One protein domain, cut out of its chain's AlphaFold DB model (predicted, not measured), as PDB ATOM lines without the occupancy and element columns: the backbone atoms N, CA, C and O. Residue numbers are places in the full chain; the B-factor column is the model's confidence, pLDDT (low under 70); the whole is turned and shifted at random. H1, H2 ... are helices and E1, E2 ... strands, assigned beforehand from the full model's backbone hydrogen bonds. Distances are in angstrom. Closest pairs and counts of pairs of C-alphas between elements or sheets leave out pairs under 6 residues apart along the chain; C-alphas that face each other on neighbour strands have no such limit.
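This is residues 211 to 292 and 311 to 317 of the 329 residues of an uncharacterized protein of Ceratocystis fimbriata f. sp. platani (UniProt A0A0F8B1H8). Little regular structure: five short elements stand in an open ring, with E1 along one side, E2 and H2 along the opposite side, and H1 and H3 at the two ends between them. The 89 printed residues hold E1, H1, E2, H2 and H3 in that order, mixed in class, with only 31 residues in named elements. The whole is compact, radius of gyration of the C-alphas 14.0 A, spanning 36 by 32 by 22 A.

H3, residues 276 to 285, is close but not clearly touching H2, residues 266 to 269; the closest C-alphas, of Pro 266 and Leu 279, are 7.7 A apart. E2, residues 261 to 264, and H2 meet only through their tight link. H1, residues 246 to 252, comes nearest E2 at the C-alphas of Glu 246 and Val 261, 6.0 A apart. E1, residues 229 to 234, is apart from E2, H2 and H3. Neither strand pairs with a named strand. Each O i to N i+4 pair is within hydrogen-bond range in H1 and H3; H2 is too short for one.

E1 runs 16.7 A from C-alpha 229 at (12.631, 136.195, 42.726); H3 runs 14.1 A to C-alpha 285 at (17.967, 138.654, 29.746).

Residues 293 to 310 are not printed, a gap of 12.7 A between C-alphas 292 and 311. The link E1 to H1 is long; its residues 238 to 241 have pLDDT under 70.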
ATOM      1  N   ALA A 211      20.775 134.472  33.202       88.88
ATOM      2  CA  ALA A 211      21.182 135.772  33.723       88.88
ATOM      3  C   ALA A 211      20.449 136.129  35.026       88.88
ATOM      4  O   ALA A 211      21.098 136.504  35.999       88.88
ATOM      5  N   LEU A 212      19.135 135.903  35.085       88.19
ATOM      6  CA  LEU A 212      18.314 136.193  36.263       88.19
ATOM      7  C   LEU A 212      18.606 135.220  37.410       88.19
ATOM      8  O   LEU A 212      18.673 135.621  38.572       88.19
ATOM      9  N   ALA A 213      18.866 133.951  37.085       86.00
ATOM     10  CA  ALA A 213      19.199 132.926  38.073       86.00
ATOM     11  C   ALA A 213      20.476 133.252  38.875       86.00
ATOM     12  O   ALA A 213      20.581 132.873  40.039       86.00
ATOM     13  N   ARG A 214      21.434 133.987  38.287       85.06
ATOM     14  CA  ARG A 214      22.656 134.434  38.984       85.06
ATOM     15  C   ARG A 214      22.378 135.471  40.073       85.06
ATOM     16  O   ARG A 214      23.151 135.567  41.022       85.06
ATOM     17  N   VAL A 215      21.303 136.240  39.927       84.81
ATOM     18  CA  VAL A 215      20.960 137.369  40.804       84.81
ATOM     19  C   VAL A 215      19.947 136.979  41.877       84.81
ATOM     20  O   VAL A 215      19.903 137.622  42.920       84.81
ATOM     21  N   GLY A 216      19.208 135.880  41.697       72.81
ATOM     22  CA  GLY A 216      18.195 135.422  42.658       72.81
ATOM     23  C   GLY A 216      18.704 135.059  44.065       72.81
ATOM     24  O   GLY A 216      17.905 134.758  44.942       72.81
ATOM     25  N   GLY A 217      20.021 135.071  44.301       75.44
ATOM     26  CA  GLY A 217      20.619 134.929  45.636       75.44
ATOM     27  C   GLY A 217      20.938 136.254  46.343       75.44
ATOM     28  O   GLY A 217      21.354 136.226  47.499       75.44
ATOM     29  N   LEU A 218      20.794 137.400  45.668       84.56
ATOM     30  CA  LEU A 218      20.941 138.718  46.287       84.56
ATOM     31  C   LEU A 218      19.642 139.092  47.007       84.56
ATOM     32  O   LEU A 218      18.554 138.823  46.500       84.56
ATOM     33  N   ALA A 219      19.770 139.720  48.174       87.69
ATOM     34  CA  ALA A 219      18.645 140.234  48.945       87.69
ATOM     35  C   ALA A 219      18.406 141.712  48.645       87.69
ATOM     36  O   ALA A 219      19.354 142.488  48.485       87.69
ATOM     37  N   TYR A 220      17.135 142.095  48.579       89.50
ATOM     38  CA  TYR A 220      16.749 143.493  48.549       89.50
ATOM     39  C   TYR A 220      16.755 144.041  49.974       89.50
ATOM     40  O   TYR A 220      16.039 143.549  50.845       89.50
ATOM     41  N   THR A 221      17.579 145.062  50.211       89.44
ATOM     42  CA  THR A 221      17.723 145.686  51.529       89.44
ATOM     43  C   THR A 221      16.467 146.491  51.845       89.44
ATOM     44  O   THR A 221      16.251 147.575  51.307       89.44
ATOM     45  N   SER A 222      15.636 145.935  52.715       87.19
ATOM     46  CA  SER A 222      14.427 146.536  53.277       87.19
ATOM     47  C   SER A 222      14.150 145.856  54.619       87.19
ATOM     48  O   SER A 222      14.820 144.885  54.947       87.19
ATOM     49  N   ASP A 223      13.134 146.279  55.372       85.81
ATOM     50  CA  ASP A 223      12.763 145.588  56.622       85.81
ATOM     51  C   ASP A 223      12.399 144.095  56.414       85.81
ATOM     52  O   ASP A 223      12.448 143.305  57.352       85.81
ATOM     53  N   ALA A 224      12.099 143.681  55.174       84.88
ATOM     54  CA  ALA A 224      11.831 142.285  54.830       84.88
ATOM     55  C   ALA A 224      13.087 141.441  54.526       84.88
ATOM     56  O   ALA A 224      13.015 140.221  54.648       84.88
ATOM     57  N   ASP A 225      14.197 142.055  54.096       87.75
ATOM     58  CA  ASP A 225      15.440 141.376  53.670       87.75
ATOM     59  C   ASP A 225      15.238 140.145  52.743       87.75
ATOM     60  O   ASP A 225      15.962 139.148  52.817       87.75
ATOM     61  N   GLU A 226      14.246 140.193  51.847       86.44
ATOM     62  CA  GLU A 226      13.894 139.066  50.970       86.44
ATOM     63  C   GLU A 226      14.791 138.998  49.715       86.44
ATOM     64  O   GLU A 226      15.180 140.036  49.158       86.44
ATOM     65  N   PRO A 227      15.106 137.789  49.211       89.50
ATOM     66  CA  PRO A 227      15.840 137.610  47.965       89.50
ATOM     67  C   PRO A 227      15.033 138.054  46.742       89.50
ATOM     68  O   PRO A 227      13.801 138.001  46.723       89.50
ATOM     69  N   PHE A 228      15.738 138.423  45.671       91.75
ATOM     70  CA  PHE A 228      15.100 138.648  44.378       91.75
ATOM     71  C   PHE A 228      14.544 137.335  43.804       91.75
ATOM     72  O   PHE A 228      15.240 136.322  43.727       91.75
ATOM     73  N   VAL A 229      13.300 137.357  43.330       91.25
ATOM     74  CA  VAL A 229      12.631 136.195  42.726       91.25
ATOM     75  C   VAL A 229      12.487 136.409  41.218       91.25
ATOM     76  O   VAL A 229      11.988 137.457  40.818       91.25
ATOM     77  N   PRO A 230      12.895 135.465  40.352       91.00
ATOM     78  CA  PRO A 230      12.768 135.627  38.905       91.00
ATOM     79  C   PRO A 230      11.306 135.704  38.450       91.00
ATOM     80  O   PRO A 230      10.437 134.998  38.962       91.00
ATOM     81  N   VAL A 231      11.067 136.548  37.452       91.62
ATOM     82  CA  VAL A 231       9.769 136.806  36.825       91.62
ATOM     83  C   VAL A 231       9.905 136.573  35.322       91.62
ATOM     84  O   VAL A 231      10.803 137.127  34.690       91.62
ATOM     85  N   VAL A 232       9.026 135.749  34.755       91.69
ATOM     86  CA  VAL A 232       8.921 135.492  33.312       91.69
ATOM     87  C   VAL A 232       7.446 135.371  32.931       91.69
ATOM     88  O   VAL A 232       6.800 134.357  33.198       91.69
ATOM     89  N   LEU A 233       6.893 136.402  32.302       90.81
ATOM     90  CA  LEU A 233       5.476 136.493  31.958       90.81
ATOM     91  C   LEU A 233       5.294 136.604  30.446       90.81
ATOM     92  O   LEU A 233       6.056 137.289  29.773       90.81
ATOM     93  N   LYS A 234       4.288 135.933  29.881       89.62
ATOM     94  CA  LYS A 234       4.001 136.044  28.440       89.62
ATOM     95  C   LYS A 234       3.426 137.424  28.127       89.62
ATOM     96  O   LYS A 234       2.456 137.820  28.761       89.62
ATOM     97  N   TRP A 235       3.975 138.115  27.133       89.12
ATOM     98  CA  TRP A 235       3.547 139.463  26.759       89.12
ATOM     99  C   TRP A 235       3.293 139.559  25.250       89.12
ATOM    100  O   TRP A 235       3.935 138.875  24.466       89.12
ATOM    101  N   ASP A 236       2.334 140.375  24.815       84.94
ATOM    102  CA  ASP A 236       2.124 140.630  23.383       84.94
ATOM    103  C   ASP A 236       2.302 142.120  23.100       84.94
ATOM    104  O   ASP A 236       1.404 142.932  23.319       84.94
ATOM    105  N   GLU A 237       3.467 142.469  22.564       79.12
ATOM    106  CA  GLU A 237       3.810 143.841  22.186       79.12
ATOM    107  C   GLU A 237       3.069 144.292  20.908       79.12
ATOM    108  O   GLU A 237       3.053 145.458  20.536       79.12
ATOM    109  N   THR A 238       2.402 143.387  20.187       65.62
ATOM    110  CA  THR A 238       1.702 143.747  18.940       65.62
ATOM    111  C   THR A 238       0.486 144.640  19.201       65.62
ATOM    112  O   THR A 238       0.054 145.371  18.307       65.62
ATOM    113  N   GLY A 239      -0.095 144.555  20.401       60.78
ATOM    114  CA  GLY A 239      -1.231 145.375  20.827       60.78
ATOM    115  C   GLY A 239      -0.833 146.684  21.509       60.78
ATOM    116  O   GLY A 239      -1.597 147.644  21.436       60.78
ATOM    117  N   ASN A 240       0.364 146.735  22.104       62.50
ATOM    118  CA  ASN A 240       0.781 147.756  23.064       62.50
ATOM    119  C   ASN A 240       2.193 148.256  22.756       62.50
ATOM    120  O   ASN A 240       3.070 147.487  22.383       62.50
ATOM    121  N   LYS A 241       2.446 149.560  22.897       67.81
ATOM    122  CA  LYS A 241       3.764 150.143  22.595       67.81
ATOM    123  C   LYS A 241       4.772 149.825  23.713       67.81
ATOM    124  O   LYS A 241       5.026 150.666  24.568       67.81
ATOM    125  N   GLY A 242       5.396 148.652  23.645       82.06
ATOM    126  CA  GLY A 242       6.506 148.269  24.516       82.06
ATOM    127  C   GLY A 242       6.053 147.623  25.825       82.06
ATOM    128  O   GLY A 242       5.346 146.617  25.813       82.06
ATOM    129  N   LEU A 243       6.518 148.169  26.952       88.62
ATOM    130  CA  LEU A 243       6.251 147.647  28.295       88.62
ATOM    131  C   LEU A 243       4.792 147.894  28.728       88.62
ATOM    132  O   LEU A 243       4.233 148.918  28.339       88.62
ATOM    133  N   PRO A 244       4.195 146.996  29.540       90.25
ATOM    134  CA  PRO A 244       2.805 147.117  29.979       90.25
ATOM    135  C   PRO A 244       2.554 148.396  30.785       90.25
ATOM    136  O   PRO A 244       3.399 148.807  31.587       90.25
ATOM    137  N   ASP A 245       1.377 148.990  30.619       91.12
ATOM    138  CA  ASP A 245       0.901 150.059  31.505       91.12
ATOM    139  C   ASP A 245       0.442 149.486  32.863       91.12
ATOM    140  O   ASP A 245       0.442 148.271  33.083       91.12
ATOM    141  N   GLU A 246       0.049 150.349  33.804       91.56
ATOM    142  CA  GLU A 246      -0.349 149.970  35.165       91.56
ATOM    143  C   GLU A 246      -1.447 148.893  35.204       91.56
ATOM    144  O   GLU A 246      -1.290 147.850  35.843       91.56
ATOM    145  N   ASP A 247      -2.549 149.128  34.490       90.19
ATOM    146  CA  ASP A 247      -3.706 148.227  34.463       90.19
ATOM    147  C   ASP A 247      -3.377 146.883  33.796       90.19
ATOM    148  O   ASP A 247      -3.840 145.819  34.221       90.19
ATOM    149  N   GLU A 248      -2.547 146.919  32.754       91.12
ATOM    150  CA  GLU A 248      -2.121 145.730  32.017       91.12
ATOM    151  C   GLU A 248      -1.172 144.882  32.852       91.12
ATOM    152  O   GLU A 248      -1.287 143.655  32.876       91.12
ATOM    153  N   PHE A 249      -0.272 145.539  33.584       91.62
ATOM    154  CA  PHE A 249       0.638 144.882  34.503       91.62
ATOM    155  C   PHE A 249      -0.124 144.185  35.633       91.62
ATOM    156  O   PHE A 249       0.128 143.009  35.895       91.62
ATOM    157  N   ILE A 250      -1.113 144.853  36.244       90.44
ATOM    158  CA  ILE A 250      -1.993 144.264  37.273       90.44
ATOM    159  C   ILE A 250      -2.687 143.006  36.739       90.44
ATOM    160  O   ILE A 250      -2.705 141.974  37.416       90.44
ATOM    161  N   ALA A 251      -3.227 143.071  35.517       89.56
ATOM    162  CA  ALA A 251      -3.860 141.923  34.876       89.56
ATOM    163  C   ALA A 251      -2.862 140.780  34.623       89.56
ATOM    164  O   ALA A 251      -3.203 139.615  34.828       89.56
ATOM    165  N   LEU A 252      -1.631 141.107  34.225       89.00
ATOM    166  CA  LEU A 252      -0.584 140.143  33.897       89.00
ATOM    167  C   LEU A 252      -0.086 139.363  35.121       89.00
ATOM    168  O   LEU A 252       0.108 138.150  35.043       89.00
ATOM    169  N   VAL A 253       0.094 140.041  36.257       88.94
ATOM    170  CA  VAL A 253       0.516 139.402  37.516       88.94
ATOM    171  C   VAL A 253      -0.658 138.818  38.311       88.94
ATOM    172  O   VAL A 253      -0.445 138.259  39.386       88.94
ATOM    173  N   HIS A 254      -1.890 138.923  37.797       87.38
ATOM    174  CA  HIS A 254      -3.133 138.562  38.492       87.38
ATOM    175  C   HIS A 254      -3.283 139.235  39.869       87.38
ATOM    176  O   HIS A 254      -3.776 138.627  40.823       87.38
ATOM    177  N   ALA A 255      -2.861 140.495  39.981       85.31
ATOM    178  CA  ALA A 255      -3.063 141.273  41.196       85.31
ATOM    179  C   ALA A 255      -4.551 141.630  41.384       85.31
ATOM    180  O   ALA A 255      -5.316 141.672  40.412       85.31
ATOM    181  N   PRO A 256      -4.991 141.903  42.630       83.00
ATOM    182  CA  PRO A 256      -6.337 142.394  42.882       83.00
ATOM    183  C   PRO A 256      -6.647 143.629  42.022       83.00
ATOM    184  O   PRO A 256      -5.805 144.529  41.917       83.00
ATOM    185  N   PRO A 257      -7.848 143.714  41.420       74.38
ATOM    186  CA  PRO A 257      -8.232 144.896  40.661       74.38
ATOM    187  C   PRO A 257      -8.209 146.121  41.585       74.38
ATOM    188  O   PRO A 257      -8.668 146.038  42.723       74.38
ATOM    189  N   ALA A 258      -7.686 147.246  41.084       81.38
ATOM    190  CA  ALA A 258      -7.423 148.479  41.838       81.38
ATOM    191  C   ALA A 258      -6.257 148.425  42.850       81.38
ATOM    192  O   ALA A 258      -6.182 149.281  43.731       81.38
ATOM    193  N   SER A 259      -5.337 147.463  42.722       86.25
ATOM    194  CA  SER A 259      -4.056 147.534  43.439       86.25
ATOM    195  C   SER A 259      -3.284 148.782  42.987       86.25
ATOM    196  O   SER A 259      -3.086 148.943  41.781       86.25
ATOM    197  N   PRO A 260      -2.851 149.670  43.899       90.00
ATOM    198  CA  PRO A 260      -2.042 150.823  43.531       90.00
ATOM    199  C   PRO A 260      -0.720 150.344  42.939       90.00
ATOM    200  O   PRO A 260       0.046 149.637  43.600       90.00
ATOM    201  N   VAL A 261      -0.453 150.721  41.691       94.44
ATOM    202  CA  VAL A 261       0.832 150.464  41.050       94.44
ATOM    203  C   VAL A 261       1.414 151.781  40.557       94.44
ATOM    204  O   VAL A 261       0.691 152.669  40.106       94.44
ATOM    205  N   SER A 262       2.720 151.943  40.707       94.75
ATOM    206  CA  SER A 262       3.453 153.116  40.238       94.75
ATOM    207  C   SER A 262       4.615 152.671  39.371       94.75
ATOM    208  O   SER A 262       5.358 151.761  39.740       94.75
ATOM    209  N   ILE A 263       4.765 153.313  38.221       94.94
ATOM    210  CA  ILE A 263       5.885 153.090  37.314       94.94
ATOM    211  C   ILE A 263       7.018 154.032  37.717       94.94
ATOM    212  O   ILE A 263       6.815 155.240  37.797       94.94
ATOM    213  N   LEU A 264       8.198 153.469  37.965       95.00
ATOM    214  CA  LEU A 264       9.410 154.179  38.355       95.00
ATOM    215  C   LEU A 264      10.530 153.895  37.351       95.00
ATOM    216  O   LEU A 264      10.651 152.784  36.814       95.00
ATOM    217  N   ASP A 265      11.394 154.887  37.153       93.62
ATOM    218  CA  ASP A 265      12.645 154.691  36.428       93.62
ATOM    219  C   ASP A 265      13.653 153.917  37.299       93.62
ATOM    220  O   ASP A 265      13.690 154.100  38.522       93.62
ATOM    221  N   PRO A 266      14.552 153.106  36.707       92.50
ATOM    222  CA  PRO A 266      15.583 152.393  37.466       92.50
ATOM    223  C   PRO A 266      16.441 153.301  38.357       92.50
ATOM    224  O   PRO A 266      16.797 152.917  39.467       92.50
ATOM    225  N   SER A 267      16.735 154.518  37.890       92.12
ATOM    226  CA  SER A 267      17.517 155.517  38.631       92.12
ATOM    227  C   SER A 267      16.756 156.134  39.808       92.12
ATOM    228  O   SER A 267      17.381 156.639  40.735       92.12
ATOM    229  N   GLU A 268      15.421 156.146  39.757       93.19
ATOM    230  CA  GLU A 268      14.578 156.619  40.859       93.19
ATOM    231  C   GLU A 268      14.474 155.550  41.950       93.19
ATOM    232  O   GLU A 268      14.571 155.863  43.135       93.19
ATOM    233  N   TRP A 269      14.345 154.282  41.547       93.44
ATOM    234  CA  TRP A 269      14.305 153.143  42.462       93.44
ATOM    235  C   TRP A 269      15.657 152.875  43.145       93.44
ATOM    236  O   TRP A 269      15.704 152.690  44.359       93.44
ATOM    237  N   ASP A 270      16.759 152.894  42.391       92.25
ATOM    238  CA  ASP A 270      18.114 152.651  42.897       92.25
ATOM    239  C   ASP A 270      19.001 153.896  42.757       92.25
ATOM    240  O   ASP A 270      20.020 153.909  42.066       92.25
ATOM    241  N   GLY A 271      18.628 154.973  43.452       88.38
ATOM    242  CA  GLY A 271      19.381 156.232  43.414       88.38
ATOM    243  C   GLY A 271      20.831 156.129  43.920       88.38
ATOM    244  O   GLY A 271      21.640 157.017  43.652       88.38
ATOM    245  N   GLN A 272      21.175 155.059  44.644       89.00
ATOM    246  CA  GLN A 272      22.526 154.805  45.157       89.00
ATOM    247  C   GLN A 272      23.350 153.859  44.267       89.00
ATOM    248  O   GLN A 272      24.562 153.748  44.467       89.00
ATOM    249  N   GLY A 273      22.731 153.207  43.279       90.25
ATOM    250  CA  GLY A 273      23.402 152.275  42.372       90.25
ATOM    251  C   GLY A 273      23.849 150.972  43.046       90.25
ATOM    252  O   GLY A 273      24.868 150.398  42.653       90.25
ATOM    253  N   HIS A 274      23.152 150.512  44.086       91.19
ATOM    254  CA  HIS A 274      23.484 149.269  44.792       91.19
ATOM    255  C   HIS A 274      23.040 148.011  44.037       91.19
ATOM    256  O   HIS A 274      23.613 146.938  44.229       91.19
ATOM    257  N   TYR A 275      22.072 148.148  43.137       93.31
ATOM    258  CA  TYR A 275      21.424 147.061  42.414       93.31
ATOM    259  C   TYR A 275      21.729 147.089  40.913       93.31
ATOM    260  O   TYR A 275      21.027 146.466  40.118       93.31
ATOM    261  N   GLN A 276      22.839 147.710  40.505       92.94
ATOM    262  CA  GLN A 276      23.284 147.711  39.105       92.94
ATOM    263  C   GLN A 276      23.426 146.294  38.532       92.94
ATOM    264  O   GLN A 276      23.040 146.049  37.398       92.94
ATOM    265  N   THR A 277      23.893 145.328  39.332       93.12
ATOM    266  CA  THR A 277      23.976 143.916  38.917       93.12
ATOM    267  C   THR A 277      22.604 143.308  38.609       93.12
ATOM    268  O   THR A 277      22.498 142.466  37.720       93.12
ATOM    269  N   VAL A 278      21.553 143.745  39.311       94.00
ATOM    270  CA  VAL A 278      20.163 143.339  39.056       94.00
ATOM    271  C   VAL A 278      19.711 143.897  37.710       94.00
ATOM    272  O   VAL A 278      19.251 143.144  36.856       94.00
ATOM    273  N   LEU A 279      19.912 145.199  37.491       94.12
ATOM    274  CA  LEU A 279      19.547 145.874  36.244       94.12
ATOM    275  C   LEU A 279      20.301 145.307  35.035       94.12
ATOM    276  O   LEU A 279      19.704 145.098  33.981       94.12
ATOM    277  N   ASP A 280      21.590 145.014  35.193       93.81
ATOM    278  CA  ASP A 280      22.415 144.429  34.138       93.81
ATOM    279  C   ASP A 280      21.972 143.006  33.795       93.81
ATOM    280  O   ASP A 280      21.911 142.662  32.618       93.81
ATOM    281  N   ALA A 281      21.593 142.192  34.785       93.62
ATOM    282  CA  ALA A 281      21.073 140.850  34.534       93.62
ATOM    283  C   ALA A 281      19.715 140.866  33.822       93.62
ATOM    284  O   ALA A 281      19.484 140.041  32.938       93.62
ATOM    285  N   VAL A 282      18.829 141.804  34.177       94.19
ATOM    286  CA  VAL A 282      17.544 141.990  33.485       94.19
ATOM    287  C   VAL A 282      17.772 142.457  32.048       94.19
ATOM    288  O   VAL A 282      17.176 141.903  31.130       94.19
ATOM    289  N   ARG A 283      18.698 143.398  31.833       93.88
ATOM    290  CA  ARG A 283      19.074 143.876  30.497       93.88
ATOM    291  C   ARG A 283      19.739 142.792  29.647       93.88
ATOM    292  O   ARG A 283      19.511 142.731  28.444       93.88
ATOM    293  N   GLU A 284      20.565 141.938  30.249       93.25
ATOM    294  CA  GLU A 284      21.161 140.783  29.572       93.25
ATOM    295  C   GLU A 284      20.084 139.769  29.169       93.25
ATOM    296  O   GLU A 284      20.131 139.236  28.063       93.25
ATOM    297  N   ALA A 285      19.093 139.536  30.037       90.62
ATOM    298  CA  ALA A 285      17.967 138.654  29.746       90.62
ATOM    299  C   ALA A 285      17.048 139.189  28.634       90.62
ATOM    300  O   ALA A 285      16.438 138.389  27.938       90.62
ATOM    301  N   SER A 286      16.963 140.509  28.447       90.19
ATOM    302  CA  SER A 286      16.112 141.154  27.438       90.19
ATOM    303  C   SER A 286      16.856 141.641  26.188       90.19
ATOM    304  O   SER A 286      16.336 142.465  25.440       90.19
ATOM    305  N   GLU A 287      18.082 141.163  25.958       88.31
ATOM    306  CA  GLU A 287      18.919 141.541  24.804       88.31
ATOM    307  C   GLU A 287      19.182 143.058  24.675       88.31
ATOM    308  O   GLU A 287      19.454 143.571  23.589       88.31
ATOM    309  N   GLY A 288      19.165 143.794  25.791       86.38
ATOM    310  CA  GLY A 288      19.427 145.235  25.808       86.38
ATOM    311  C   GLY A 288      18.189 146.129  25.763       86.38
ATOM    312  O   GLY A 288      18.349 147.337  25.584       86.38
ATOM    313  N   ALA A 289      16.986 145.573  25.925       89.44
ATOM    314  CA  ALA A 289      15.757 146.355  25.957       89.44
ATOM    315  C   ALA A 289      15.665 147.283  27.187       89.44
ATOM    316  O   ALA A 289      16.441 147.198  28.146       89.44
ATOM    317  N   ASP A 290      14.697 148.201  27.136       90.44
ATOM    318  CA  ASP A 290      14.433 149.155  28.212       90.44
ATOM    319  C   ASP A 290      13.986 148.432  29.492       90.44
ATOM    320  O   ASP A 290      13.230 147.455  29.438       90.44
ATOM    321  N   VAL A 291      14.486 148.887  30.640       94.06
ATOM    322  CA  VAL A 291      14.189 148.301  31.954       94.06
ATOM    323  C   VAL A 291      13.333 149.284  32.732       94.06
ATOM    324  O   VAL A 291      13.688 150.454  32.851       94.06
ATOM    325  N   ARG A 292      12.248 148.787  33.320       94.81
ATOM    326  CA  ARG A 292      11.296 149.574  34.102       94.81
ATOM    327  C   ARG A 292      11.035 148.914  35.443       94.81
ATOM    328  O   ARG A 292      11.100 147.688  35.559       94.81
ATOM    329  N   GLU A 311      11.604 141.028  26.505       89.75
ATOM    330  CA  GLU A 311      12.452 140.179  25.673       89.75
ATOM    331  C   GLU A 311      11.704 139.778  24.398       89.75
ATOM    332  O   GLU A 311      10.582 139.263  24.453       89.75
ATOM    333  N   GLY A 312      12.358 139.965  23.251       85.25
ATOM    334  CA  GLY A 312      11.776 139.714  21.936       85.25
ATOM    335  C   GLY A 312      10.801 140.806  21.490       85.25
ATOM    336  O   GLY A 312      10.595 141.801  22.177       85.25
ATOM    337  N   GLU A 313      10.202 140.607  20.315       80.38
ATOM    338  CA  GLU A 313       9.305 141.584  19.686       80.38
ATOM    339  C   GLU A 313       7.973 140.937  19.265       80.38
ATOM    340  O   GLU A 313       7.903 139.767  18.853       80.38
ATOM    341  N   GLY A 314       6.896 141.723  19.319       80.69
ATOM    342  CA  GLY A 314       5.570 141.339  18.826       80.69
ATOM    343  C   GLY A 314       4.886 140.244  19.656       80.69
ATOM    344  O   GLY A 314       4.848 140.303  20.880       80.69
ATOM    345  N   LYS A 315       4.310 139.229  18.992       78.56
ATOM    346  CA  LYS A 315       3.449 138.202  19.631       78.56
ATOM    347  C   LYS A 315       4.176 137.156  20.468       78.56
ATOM    348  O   LYS A 315       3.530 136.381  21.168       78.56
ATOM    349  N   ASN A 316       5.491 137.066  20.305       80.75
ATOM    350  CA  ASN A 316       6.333 136.152  21.072       80.75
ATOM    351  C   ASN A 316       7.138 136.904  22.132       80.75
ATOM    352  O   ASN A 316       8.073 136.328  22.685       80.75
ATOM    353  N   ALA A 317       6.808 138.177  22.367       86.44
ATOM    354  CA  ALA A 317       7.418 138.936  23.429       86.44
ATOM    355  C   ALA A 317       7.144 138.261  24.780       86.44
ATOM    356  O   ALA A 317       6.169 137.530  24.995       86.44
TER     357      ALA A 317